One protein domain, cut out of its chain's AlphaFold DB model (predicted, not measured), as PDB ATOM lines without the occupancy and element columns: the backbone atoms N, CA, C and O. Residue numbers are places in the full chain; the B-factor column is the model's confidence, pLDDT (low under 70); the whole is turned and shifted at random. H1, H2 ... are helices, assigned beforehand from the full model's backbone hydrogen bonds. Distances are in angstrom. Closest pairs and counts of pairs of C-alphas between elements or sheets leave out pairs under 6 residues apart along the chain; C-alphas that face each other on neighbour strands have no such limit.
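What this domain is: This is residues 20 to 105 of the 172 residues of the protein "DZF domain-containing protein" of Schistocephalus solidus (UniProt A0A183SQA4). A small head of two helices, H1 and H4, packed together at a slant, with the short H5 beside the last turns of H4, bears a long thin arm that runs out through H2, reaches its far tip near Pro 60 and H3, and folds back to H4. The arm is mostly loop, and it makes the length of the model. The printed part has 86 residues with five named helices, H1, H2, H3, H4 and H5 along the chain, and no named strand; its class is all helix. It is only just extended, close to loose, with a radius of gyration of the C-alphas of 18.0 A and spans of 57 by 26 by 20 A.

Where its parts are: Find C-alpha 20 at (-11.451, -27.271, 47.093); from there H1, residues 20 to 31, runs 16.2 A to C-alpha 31 at (-16.567, -17.122, 35.547). Read on through residues 32 to 46, which hold no named element, to H2, residues 47 to 50. Next comes H3, residues 61 to 64. Then pass residues 65 to 77, again with no named element, to C-alpha 78 at (-26.357, -5.668, 36.039), where H4, residues 78 to 96, begins; it is the longest helix, 27.4 A. H5, residues 100 to 104, ends at C-alpha 104 at (-9.315, -16.511, 50.959).

How they stand to each other: Start at the end of H1 and look across to H4: they touch, and their closest C-alphas, those of Ala 31 and Gln 89, are 4.7 A apart. Their lines stand at a steep tilt of 41 degrees, and they run opposite ways. Go on along H4 to residues 91 to 95, which alone in it touch H5; the closest C-alphas, those of Leu 94 and Ile 100, are 6.0 A apart. H1 and H5 are apart. Out on the arm, H2 and H3 are apart from each other and touch no helix. In the backbones of H1, H4 and H5, every O i to N i+4 pair is within hydrogen-bond range. H2 and H3 are too short for such a pair, and each has its one O i to N i+3 pair within range.

The domain as a whole: Look for the two C-alphas farthest apart at Pro 60 and Phe 97, 56.9 A from each other. The printed part, residues 20 to 105 of a chain of 172, has no cut. The links from H1 to H2 and from H3 to H4 are long, with 15 and 13 residues; H2 to H3 is short, and H4 to H5 is tight. In the B-factor column the mean pLDDT of the printed part is 86.4; 19 residues, 49 to 59 and 61 to 68, are under 70.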
ATOM      1  N   PRO A  20     -12.190 -28.014  48.121       90.62
ATOM      2  CA  PRO A  20     -11.451 -27.271  47.093       90.62
ATOM      3  C   PRO A  20     -12.027 -27.448  45.684       90.62
ATOM      4  O   PRO A  20     -11.988 -26.527  44.870       90.62
ATOM      5  N   LEU A  21     -12.567 -28.635  45.393       92.94
ATOM      6  CA  LEU A  21     -13.201 -28.917  44.111       92.94
ATOM      7  C   LEU A  21     -14.545 -28.189  44.004       92.94
ATOM      8  O   LEU A  21     -14.846 -27.651  42.945       92.94
ATOM      9  N   LEU A  22     -15.314 -28.117  45.096       94.62
ATOM     10  CA  LEU A  22     -16.572 -27.369  45.143       94.62
ATOM     11  C   LEU A  22     -16.345 -25.879  44.868       94.62
ATOM     12  O   LEU A  22     -16.983 -25.323  43.977       94.62
ATOM     13  N   LEU A  23     -15.386 -25.259  45.566       94.94
ATOM     14  CA  LEU A  23     -15.025 -23.858  45.340       94.94
ATOM     15  C   LEU A  23     -14.617 -23.618  43.883       94.94
ATOM     16  O   LEU A  23     -15.067 -22.661  43.260       94.94
ATOM     17  N   ARG A  24     -13.791 -24.507  43.318       95.31
ATOM     18  CA  ARG A  24     -13.384 -24.409  41.914       95.31
ATOM     19  C   ARG A  24     -14.585 -24.458  40.972       95.31
ATOM     20  O   ARG A  24     -14.674 -23.615  40.089       95.31
ATOM     21  N   ARG A  25     -15.507 -25.406  41.166       95.31
ATOM     22  CA  ARG A  25     -16.720 -25.535  40.342       95.31
ATOM     23  C   ARG A  25     -17.623 -24.310  40.448       95.31
ATOM     24  O   ARG A  25     -18.119 -23.838  39.432       95.31
ATOM     25  N   MET A  26     -17.784 -23.768  41.651       95.31
ATOM     26  CA  MET A  26     -18.534 -22.534  41.889       95.31
ATOM     27  C   MET A  26     -17.903 -21.342  41.151       95.31
ATOM     28  O   MET A  26     -18.598 -20.616  40.444       95.31
ATOM     29  N   LEU A  27     -16.579 -21.177  41.246       96.88
ATOM     30  CA  LEU A  27     -15.856 -20.122  40.531       96.88
ATOM     31  C   LEU A  27     -15.894 -20.311  39.009       96.88
ATOM     32  O   LEU A  27     -16.022 -19.323  38.297       96.88
ATOM     33  N   GLU A  28     -15.810 -21.544  38.504       96.88
ATOM     34  CA  GLU A  28     -15.972 -21.862  37.076       96.88
ATOM     35  C   GLU A  28     -17.370 -21.464  36.575       96.88
ATOM     36  O   GLU A  28     -17.483 -20.806  35.539       96.88
ATOM     37  N   ALA A  29     -18.422 -21.790  37.332       96.25
ATOM     38  CA  ALA A  29     -19.794 -21.413  36.995       96.25
ATOM     39  C   ALA A  29     -19.965 -19.887  36.943       96.25
ATOM     40  O   ALA A  29     -20.466 -19.356  35.951       96.25
ATOM     41  N   PHE A  30     -19.478 -19.151  37.944       96.31
ATOM     42  CA  PHE A  30     -19.540 -17.687  37.914       96.31
ATOM     43  C   PHE A  30     -18.661 -17.071  36.828       96.31
ATOM     44  O   PHE A  30     -19.100 -16.145  36.154       96.31
ATOM     45  N   ALA A  31     -17.463 -17.605  36.594       97.19
ATOM     46  CA  ALA A  31     -16.567 -17.122  35.547       97.19
ATOM     47  C   ALA A  31     -17.146 -17.311  34.135       97.19
ATOM     48  O   ALA A  31     -16.823 -16.521  33.245       97.19
ATOM     49  N   SER A  32     -18.009 -18.319  33.944       96.44
ATOM     50  CA  SER A  32     -18.751 -18.543  32.696       96.44
ATOM     51  C   SER A  32     -19.848 -17.505  32.428       96.44
ATOM     52  O   SER A  32     -20.375 -17.460  31.321       96.44
ATOM     53  N   GLY A  33     -20.173 -16.657  33.411       95.50
ATOM     54  CA  GLY A  33     -21.206 -15.631  33.282       95.50
ATOM     55  C   GLY A  33     -22.612 -16.128  33.606       95.50
ATOM     56  O   GLY A  33     -23.577 -15.542  33.135       95.50
ATOM     57  N   ILE A  34     -22.760 -17.170  34.435       96.12
ATOM     58  CA  ILE A  34     -24.065 -17.788  34.743       96.12
ATOM     59  C   ILE A  34     -25.125 -16.815  35.311       96.12
ATOM     60  O   ILE A  34     -26.314 -17.120  35.266       96.12
ATOM     61  N   LEU A  35     -24.703 -15.655  35.832       95.25
ATOM     62  CA  LEU A  35     -25.560 -14.588  36.372       95.25
ATOM     63  C   LEU A  35     -25.958 -13.519  35.337       95.25
ATOM     64  O   LEU A  35     -26.763 -12.641  35.658       95.25
ATOM     65  N   LEU A  36     -25.365 -13.535  34.141       94.62
ATOM     66  CA  LEU A  36     -25.616 -12.550  33.090       94.62
ATOM     67  C   LEU A  36     -26.948 -12.834  32.369       94.62
ATOM     68  O   LEU A  36     -27.430 -13.971  32.388       94.62
ATOM     69  N   PRO A  37     -27.558 -11.821  31.722       92.88
ATOM     70  CA  PRO A  37     -28.774 -12.019  30.940       92.88
ATOM     71  C   PRO A  37     -28.598 -13.128  29.894       92.88
ATOM     72  O   PRO A  37     -27.617 -13.143  29.155       92.88
ATOM     73  N   GLY A  38     -29.551 -14.060  29.840       89.50
ATOM     74  CA  GLY A  38     -29.521 -15.209  28.924       89.50
ATOM     75  C   GLY A  38     -28.953 -16.506  29.514       89.50
ATOM     76  O   GLY A  38     -29.045 -17.545  28.863       89.50
ATOM     77  N   PHE A  39     -28.425 -16.485  30.743       90.69
ATOM     78  CA  PHE A  39     -27.947 -17.682  31.443       90.69
ATOM     79  C   PHE A  39     -28.923 -18.190  32.516       90.69
ATOM     80  O   PHE A  39     -29.845 -17.494  32.939       90.69
ATOM     81  N   GLN A  40     -28.704 -19.431  32.968       87.19
ATOM     82  CA  GLN A  40     -29.635 -20.173  33.831       87.19
ATOM     83  C   GLN A  40     -29.856 -19.546  35.214       87.19
ATOM     84  O   GLN A  40     -30.963 -19.632  35.730       87.19
ATOM     85  N   LEU A  41     -28.838 -18.908  35.808       88.62
ATOM     86  CA  LEU A  41     -28.950 -18.243  37.115       88.62
ATOM     87  C   LEU A  41     -29.127 -16.728  36.976       88.62
ATOM     88  O   LEU A  41     -28.810 -15.977  37.896       88.62
ATOM     89  N   TYR A  42     -29.633 -16.246  35.837       91.12
ATOM     90  CA  TYR A  42     -30.039 -14.847  35.735       91.12
ATOM     91  C   TYR A  42     -31.138 -14.523  36.764       91.12
ATOM     92  O   TYR A  42     -31.053 -13.507  37.459       91.12
ATOM     93  N   LYS A  43     -32.098 -15.440  36.916       89.94
ATOM     94  CA  LYS A  43     -33.149 -15.428  37.936       89.94
ATOM     95  C   LYS A  43     -33.041 -16.698  38.774       89.94
ATOM     96  O   LYS A  43     -32.872 -17.776  38.206       89.94
ATOM     97  N   LEU A  44     -33.145 -16.586  40.095       90.19
ATOM     98  CA  LEU A  44     -33.084 -17.743  40.990       90.19
ATOM     99  C   LEU A  44     -34.274 -17.706  41.936       90.19
ATOM    100  O   LEU A  44     -34.289 -16.934  42.891       90.19
ATOM    101  N   MET A  45     -35.264 -18.543  41.647       88.81
ATOM    102  CA  MET A  45     -36.455 -18.642  42.481       88.81
ATOM    103  C   MET A  45     -36.145 -19.426  43.745       88.81
ATOM    104  O   MET A  45     -35.450 -20.445  43.694       88.81
ATOM    105  N   ASP A  46     -36.681 -18.964  44.870       85.12
ATOM    106  CA  ASP A  46     -36.571 -19.687  46.127       85.12
ATOM    107  C   ASP A  46     -37.343 -21.027  46.050       85.12
ATOM    108  O   ASP A  46     -38.576 -21.029  45.917       85.12
ATOM    109  N   PRO A  47     -36.664 -22.190  46.150       81.06
ATOM    110  CA  PRO A  47     -37.334 -23.490  46.116       81.06
ATOM    111  C   PRO A  47     -38.268 -23.697  47.318       81.06
ATOM    112  O   PRO A  47     -39.206 -24.496  47.233       81.06
ATOM    113  N   SER A  48     -38.051 -22.972  48.420       77.94
ATOM    114  CA  SER A  48     -38.918 -23.028  49.596       77.94
ATOM    115  C   SER A  48     -40.284 -22.376  49.360       77.94
ATOM    116  O   SER A  48     -41.243 -22.776  50.011       77.94
ATOM    117  N   CYS A  49     -40.405 -21.469  48.382       68.50
ATOM    118  CA  CYS A  49     -41.670 -20.825  48.005       68.50
ATOM    119  C   CYS A  49     -42.477 -21.623  46.965       68.50
ATOM    120  O   CYS A  49     -43.669 -21.388  46.800       68.50
ATOM    121  N   THR A  50     -41.853 -22.584  46.270       64.06
ATOM    122  CA  THR A  50     -42.542 -23.500  45.330       64.06
ATOM    123  C   THR A  50     -43.328 -24.588  46.086       64.06
ATOM    124  O   THR A  50     -44.382 -25.055  45.659       64.06
ATOM    125  N   SER A  51     -42.777 -24.985  47.236       60.72
ATOM    126  CA  SER A  51     -43.380 -25.711  48.354       60.72
ATOM    127  C   SER A  51     -44.360 -24.934  49.227       60.72
ATOM    128  O   SER A  51     -43.840 -24.124  49.985       60.72
ATOM    129  N   PRO A  52     -45.686 -25.151  49.304       58.81
ATOM    130  CA  PRO A  52     -46.374 -24.729  50.520       58.81
ATOM    131  C   PRO A  52     -45.689 -25.439  51.704       58.81
ATOM    132  O   PRO A  52     -45.595 -26.671  51.690       58.81
ATOM    133  N   PRO A  53     -45.140 -24.707  52.692       61.81
ATOM    134  CA  PRO A  53     -44.427 -25.319  53.802       61.81
ATOM    135  C   PRO A  53     -45.329 -26.328  54.514       61.81
ATOM    136  O   PRO A  53     -46.549 -26.172  54.530       61.81
ATOM    137  N   GLN A  54     -44.752 -27.373  55.120       63.69
ATOM    138  CA  GLN A  54     -45.536 -28.498  55.661       63.69
ATOM    139  C   GLN A  54     -46.607 -28.062  56.677       63.69
ATOM    140  O   GLN A  54     -47.666 -28.683  56.765       63.69
ATOM    141  N   TYR A  55     -46.389 -26.953  57.390       58.62
ATOM    142  CA  TYR A  55     -47.374 -26.369  58.299       58.62
ATOM    143  C   TYR A  55     -48.533 -25.648  57.592       58.62
ATOM    144  O   TYR A  55     -49.519 -25.382  58.249       58.62
ATOM    145  N   LEU A  56     -48.475 -25.370  56.288       61.09
ATOM    146  CA  LEU A  56     -49.583 -24.866  55.456       61.09
ATOM    147  C   LEU A  56     -50.291 -25.985  54.665       61.09
ATOM    148  O   LEU A  56     -51.231 -25.722  53.916       61.09
ATOM    149  N   SER A  57     -49.916 -27.254  54.878       63.44
ATOM    150  CA  SER A  57     -50.556 -28.429  54.251       63.44
ATOM    151  C   SER A  57     -52.003 -28.668  54.687       63.44
ATOM    152  O   SER A  57     -52.675 -29.524  54.115       63.44
ATOM    153  N   HIS A  58     -52.487 -27.953  55.703       66.50
ATOM    154  CA  HIS A  58     -53.883 -27.990  56.136       66.50
ATOM    155  C   HIS A  58     -54.733 -26.893  55.475       66.50
ATOM    156  O   HIS A  58     -55.957 -26.938  55.560       66.50
ATOM    157  N   LEU A  59     -54.106 -25.918  54.805       62.84
ATOM    158  CA  LEU A  59     -54.812 -24.831  54.133       62.84
ATOM    159  C   LEU A  59     -55.331 -25.271  52.751       62.84
ATOM    160  O   LEU A  59     -54.700 -26.130  52.111       62.84
ATOM    161  N   PRO A  60     -56.448 -24.687  52.269       71.38
ATOM    162  CA  PRO A  60     -57.035 -25.004  50.973       71.38
ATOM    163  C   PRO A  60     -56.039 -24.811  49.818       71.38
ATOM    164  O   PRO A  60     -55.187 -23.921  49.898       71.38
ATOM    165  N   PRO A  61     -56.145 -25.589  48.723       67.44
ATOM    166  CA  PRO A  61     -55.247 -25.496  47.568       67.44
ATOM    167  C   PRO A  61     -55.152 -24.086  46.971       67.44
ATOM    168  O   PRO A  61     -54.074 -23.674  46.550       67.44
ATOM    169  N   GLU A  62     -56.246 -23.322  47.006       66.50
ATOM    170  CA  GLU A  62     -56.294 -21.951  46.485       66.50
ATOM    171  C   GLU A  62     -55.417 -20.969  47.277       66.50
ATOM    172  O   GLU A  62     -54.853 -20.044  46.700       66.50
ATOM    173  N   ALA A  63     -55.207 -21.210  48.575       61.78
ATOM    174  CA  ALA A  63     -54.317 -20.399  49.406       61.78
ATOM    175  C   ALA A  63     -52.833 -20.803  49.276       61.78
ATOM    176  O   ALA A  63     -51.953 -20.056  49.696       61.78
ATOM    177  N   ARG A  64     -52.538 -21.972  48.684       57.16
ATOM    178  CA  ARG A  64     -51.162 -22.456  48.457       57.16
ATOM    179  C   ARG A  64     -50.519 -21.840  47.219       57.16
ATOM    180  O   ARG A  64     -49.308 -21.661  47.204       57.16
ATOM    181  N   GLY A  65     -51.320 -21.505  46.205       58.03
ATOM    182  CA  GLY A  65     -50.858 -20.849  44.975       58.03
ATOM    183  C   GLY A  65     -50.584 -19.348  45.120       58.03
ATOM    184  O   GLY A  65     -50.083 -18.735  44.187       58.03
ATOM    185  N   ALA A  66     -50.906 -18.756  46.274       60.28
ATOM    186  CA  ALA A  66     -50.716 -17.333  46.554       60.28
ATOM    187  C   ALA A  66     -49.361 -17.006  47.211       60.28
ATOM    188  O   ALA A  66     -49.133 -15.859  47.598       60.28
ATOM    189  N   LEU A  67     -48.469 -17.993  47.378       64.56
ATOM    190  CA  LEU A  67     -47.122 -17.723  47.877       64.56
ATOM    191  C   LEU A  67     -46.363 -16.880  46.842       64.56
ATOM    192  O   LEU A  67     -46.331 -17.252  45.668       64.56
ATOM    193  N   PRO A  68     -45.773 -15.742  47.249       67.75
ATOM    194  CA  PRO A  68     -45.037 -14.898  46.328       67.75
ATOM    195  C   PRO A  68     -43.843 -15.675  45.772       67.75
ATOM    196  O   PRO A  68     -43.050 -16.249  46.520       67.75
ATOM    197  N   GLU A  69     -43.711 -15.691  44.450       75.00
ATOM    198  CA  GLU A  69     -42.497 -16.149  43.787       75.00
ATOM    199  C   GLU A  69     -41.384 -15.142  44.111       75.00
ATOM    200  O   GLU A  69     -41.428 -13.983  43.694       75.00
ATOM    201  N   VAL A  70     -40.426 -15.558  44.941       84.69
ATOM    202  CA  VAL A  70     -39.330 -14.695  45.394       84.69
ATOM    203  C   VAL A  70     -38.098 -14.972  44.542       84.69
ATOM    204  O   VAL A  70     -37.492 -16.041  44.645       84.69
ATOM    205  N   ASP A  71     -37.711 -13.991  43.723       88.94
ATOM    206  CA  ASP A  71     -36.415 -13.995  43.040       88.94
ATOM    207  C   ASP A  71     -35.314 -13.541  44.001       88.94
ATOM    208  O   ASP A  71     -35.222 -12.369  44.376       88.94
ATOM    209  N   LEU A  72     -34.444 -14.476  44.372       90.50
ATOM    210  CA  LEU A  72     -33.343 -14.241  45.304       90.50
ATOM    211  C   LEU A  72     -32.279 -13.292  44.735       90.50
ATOM    212  O   LEU A  72     -31.514 -12.700  45.494       90.50
ATOM    213  N   LEU A  73     -32.214 -13.134  43.409       92.00
ATOM    214  CA  LEU A  73     -31.210 -12.305  42.735       92.00
ATOM    215  C   LEU A  73     -31.777 -10.965  42.244       92.00
ATOM    216  O   LEU A  73     -31.064 -10.222  41.563       92.00
ATOM    217  N   ALA A  74     -33.021 -10.624  42.597       89.94
ATOM    218  CA  ALA A  74     -33.675  -9.390  42.154       89.94
ATOM    219  C   ALA A  74     -32.909  -8.118  42.560       89.94
ATOM    220  O   ALA A  74     -32.884  -7.145  41.812       89.94
ATOM    221  N   ASN A  75     -32.235  -8.143  43.713       92.31
ATOM    222  CA  ASN A  75     -31.482  -6.999  44.234       92.31
ATOM    223  C   ASN A  75     -30.109  -6.800  43.566       92.31
ATOM    224  O   ASN A  75     -29.452  -5.795  43.821       92.31
ATOM    225  N   LEU A  76     -29.649  -7.744  42.735       93.75
ATOM    226  CA  LEU A  76     -28.359  -7.635  42.051       93.75
ATOM    227  C   LEU A  76     -28.498  -6.847  40.752       93.75
ATOM    228  O   LEU A  76     -29.094  -7.335  39.783       93.75
ATOM    229  N   SER A  77     -27.869  -5.671  40.714       96.12
ATOM    230  CA  SER A  77     -27.781  -4.858  39.503       96.12
ATOM    231  C   SER A  77     -26.982  -5.571  38.404       96.12
ATOM    232  O   SER A  77     -26.206  -6.498  38.657       96.12
ATOM    233  N   LEU A  78     -27.144  -5.130  37.152       95.19
ATOM    234  CA  LEU A  78     -26.357  -5.668  36.039       95.19
ATOM    235  C   LEU A  78     -24.848  -5.449  36.253       95.19
ATOM    236  O   LEU A  78     -24.063  -6.367  36.024       95.19
ATOM    237  N   ALA A  79     -24.459  -4.280  36.767       96.81
ATOM    238  CA  ALA A  79     -23.065  -3.951  37.054       96.81
ATOM    239  C   ALA A  79     -22.454  -4.893  38.107       96.81
ATOM    240  O   ALA A  79     -21.330  -5.367  37.937       96.81
ATOM    241  N   ASP A  80     -23.209  -5.240  39.154       97.00
ATOM    242  CA  ASP A  80     -22.746  -6.176  40.189       97.00
ATOM    243  C   ASP A  80     -22.559  -7.591  39.633       97.00
ATOM    244  O   ASP A  80     -21.621  -8.303  40.006       97.00
ATOM    245  N   ARG A  81     -23.422  -8.006  38.700       96.62
ATOM    246  CA  ARG A  81     -23.332  -9.313  38.027       96.62
ATOM    247  C   ARG A  81     -22.102  -9.397  37.123       96.62
ATOM    248  O   ARG A  81     -21.388 -10.407  37.140       96.62
ATOM    249  N   GLU A  82     -21.809  -8.334  36.379       97.06
ATOM    250  CA  GLU A  82     -20.590  -8.217  35.569       97.06
ATOM    251  C   GLU A  82     -19.332  -8.203  36.445       97.06
ATOM    252  O   GLU A  82     -18.379  -8.948  36.184       97.06
ATOM    253  N   LEU A  83     -19.346  -7.426  37.533       97.75
ATOM    254  CA  LEU A  83     -18.250  -7.366  38.497       97.75
ATOM    255  C   LEU A  83     -17.998  -8.732  39.147       97.75
ATOM    256  O   LEU A  83     -16.844  -9.160  39.249       97.75
ATOM    257  N   THR A  84     -19.057  -9.443  39.536       96.81
ATOM    258  CA  THR A  84     -18.972 -10.798  40.102       96.81
ATOM    259  C   THR A  84     -18.338 -11.764  39.103       96.81
ATOM    260  O   THR A  84     -17.408 -12.493  39.452       96.81
ATOM    261  N   THR A  85     -18.765 -11.719  37.838       97.75
ATOM    262  CA  THR A  85     -18.211 -12.551  36.756       97.75
ATOM    263  C   THR A  85     -16.718 -12.272  36.552       97.75
ATOM    264  O   THR A  85     -15.898 -13.196  36.558       97.75
ATOM    265  N   ARG A  86     -16.328 -10.994  36.457       98.06
ATOM    266  CA  ARG A  86     -14.923 -10.573  36.311       98.06
ATOM    267  C   ARG A  86     -14.068 -11.002  37.508       98.06
ATOM    268  O   ARG A  86     -12.951 -11.496  37.336       98.06
ATOM    269  N   THR A  87     -14.591 -10.842  38.721       97.88
ATOM    270  CA  THR A  87     -13.899 -11.213  39.965       97.88
ATOM    271  C   THR A  87     -13.730 -12.728  40.078       97.88
ATOM    272  O   THR A  87     -12.663 -13.204  40.482       97.88
ATOM    273  N   ALA A  88     -14.728 -13.505  39.649       97.94
ATOM    274  CA  ALA A  88     -14.640 -14.960  39.585       97.94
ATOM    275  C   ALA A  88     -13.571 -15.423  38.581       97.94
ATOM    276  O   ALA A  88     -12.756 -16.285  38.913       97.94
ATOM    277  N   GLN A  89     -13.502 -14.805  37.395       97.88
ATOM    278  CA  GLN A  89     -12.466 -15.099  36.392       97.88
ATOM    279  C   GLN A  89     -11.051 -14.851  36.938       97.88
ATOM    280  O   GLN A  89     -10.161 -15.695  36.781       97.88
ATOM    281  N   LEU A  90     -10.837 -13.719  37.619       98.00
ATOM    282  CA  LEU A  90      -9.563 -13.426  38.278       98.00
ATOM    283  C   LEU A  90      -9.248 -14.452  39.374       98.00
ATOM    284  O   LEU A  90      -8.137 -14.984  39.420       98.00
ATOM    285  N   SER A  91     -10.224 -14.775  40.220       97.75
ATOM    286  CA  SER A  91     -10.065 -15.749  41.306       97.75
ATOM    287  C   SER A  91      -9.711 -17.142  40.788       97.75
ATOM    288  O   SER A  91      -8.837 -17.806  41.346       97.75
ATOM    289  N   LEU A  92     -10.309 -17.575  39.676       96.69
ATOM    290  CA  LEU A  92     -10.004 -18.860  39.045       96.69
ATOM    291  C   LEU A  92      -8.565 -18.904  38.501       96.69
ATOM    292  O   LEU A  92      -7.871 -19.923  38.614       96.69
ATOM    293  N   ARG A  93      -8.079 -17.777  37.967       97.06
ATOM    294  CA  ARG A  93      -6.679 -17.624  37.556       97.06
ATOM    295  C   ARG A  93      -5.739 -17.718  38.759       97.06
ATOM    296  O   ARG A  93      -4.770 -18.473  38.709       97.06
ATOM    297  N   LEU A  94      -6.046 -17.027  39.859       96.25
ATOM    298  CA  LEU A  94      -5.276 -17.120  41.107       96.25
ATOM    299  C   LEU A  94      -5.243 -18.555  41.646       96.25
ATOM    300  O   LEU A  94      -4.175 -19.050  42.006       96.25
ATOM    301  N   LEU A  95      -6.381 -19.250  41.639       94.38
ATOM    302  CA  LEU A  95      -6.479 -20.650  42.047       94.38
ATOM    303  C   LEU A  95      -5.562 -21.553  41.206       94.38
ATOM    304  O   LEU A  95      -4.843 -22.387  41.759       94.38
ATOM    305  N   SER A  96      -5.531 -21.345  39.887       93.62
ATOM    306  CA  SER A  96      -4.687 -22.106  38.952       93.62
ATOM    307  C   SER A  96      -3.192 -21.914  39.219       93.62
ATOM    308  O   SER A  96      -2.417 -22.864  39.127       93.62
ATOM    309  N   PHE A  97      -2.790 -20.716  39.648       94.62
ATOM    310  CA  PHE A  97      -1.410 -20.403  40.029       94.62
ATOM    311  C   PHE A  97      -1.090 -20.691  41.504       94.62
ATOM    312  O   PHE A  97      -0.101 -20.184  42.032       94.62
ATOM    313  N   ARG A  98      -1.911 -21.508  42.184       93.12
ATOM    314  CA  ARG A  98      -1.765 -21.849  43.613       93.12
ATOM    315  C   ARG A  98      -1.757 -20.616  44.530       93.12
ATOM    316  O   ARG A  98      -1.203 -20.651  45.625       93.12
ATOM    317  N   GLN A  99      -2.410 -19.536  44.105       94.50
ATOM    318  CA  GLN A  99      -2.570 -18.286  44.854       94.50
ATOM    319  C   GLN A  99      -3.937 -18.182  45.543       94.50
ATOM    320  O   GLN A  99      -4.435 -17.083  45.768       94.50
ATOM    321  N   ILE A 100      -4.544 -19.320  45.910       94.06
ATOM    322  CA  ILE A 100      -5.839 -19.375  46.613       94.06
ATOM    323  C   ILE A 100      -5.842 -18.557  47.914       94.06
ATOM    324  O   ILE A 100      -6.868 -18.004  48.285       94.06
ATOM    325  N   TYR A 101      -4.683 -18.406  48.560       94.44
ATOM    326  CA  TYR A 101      -4.523 -17.600  49.769       94.44
ATOM    327  C   TYR A 101      -4.948 -16.134  49.571       94.44
ATOM    328  O   TYR A 101      -5.531 -15.545  50.472       94.44
ATOM    329  N   LYS A 102      -4.761 -15.575  48.364       95.62
ATOM    330  CA  LYS A 102      -5.231 -14.222  48.022       95.62
ATOM    331  C   LYS A 102      -6.752 -14.136  47.922       95.62
ATOM    332  O   LYS A 102      -7.317 -13.108  48.259       95.62
ATOM    333  N   VAL A 103      -7.402 -15.203  47.452       94.56
ATOM    334  CA  VAL A 103      -8.869 -15.276  47.345       94.56
ATOM    335  C   VAL A 103      -9.494 -15.460  48.730       94.56
ATOM    336  O   VAL A 103     -10.535 -14.885  49.013       94.56
ATOM    337  N   LEU A 104      -8.845 -16.240  49.598       94.12
ATOM    338  CA  LEU A 104      -9.315 -16.511  50.959       94.12
ATOM    339  C   LEU A 104      -8.936 -15.421  51.975       94.12
ATOM    340  O   LEU A 104      -9.385 -15.492  53.113       94.12
ATOM    341  N   GLY A 105      -8.101 -14.448  51.600       94.38
ATOM    342  CA  GLY A 105      -7.618 -13.416  52.521       94.38
ATOM    343  C   GLY A 105      -6.726 -13.960  53.642       94.38
ATOM    344  O   GLY A 105      -6.677 -13.383  54.722       94.38
TER     345      GLY A 105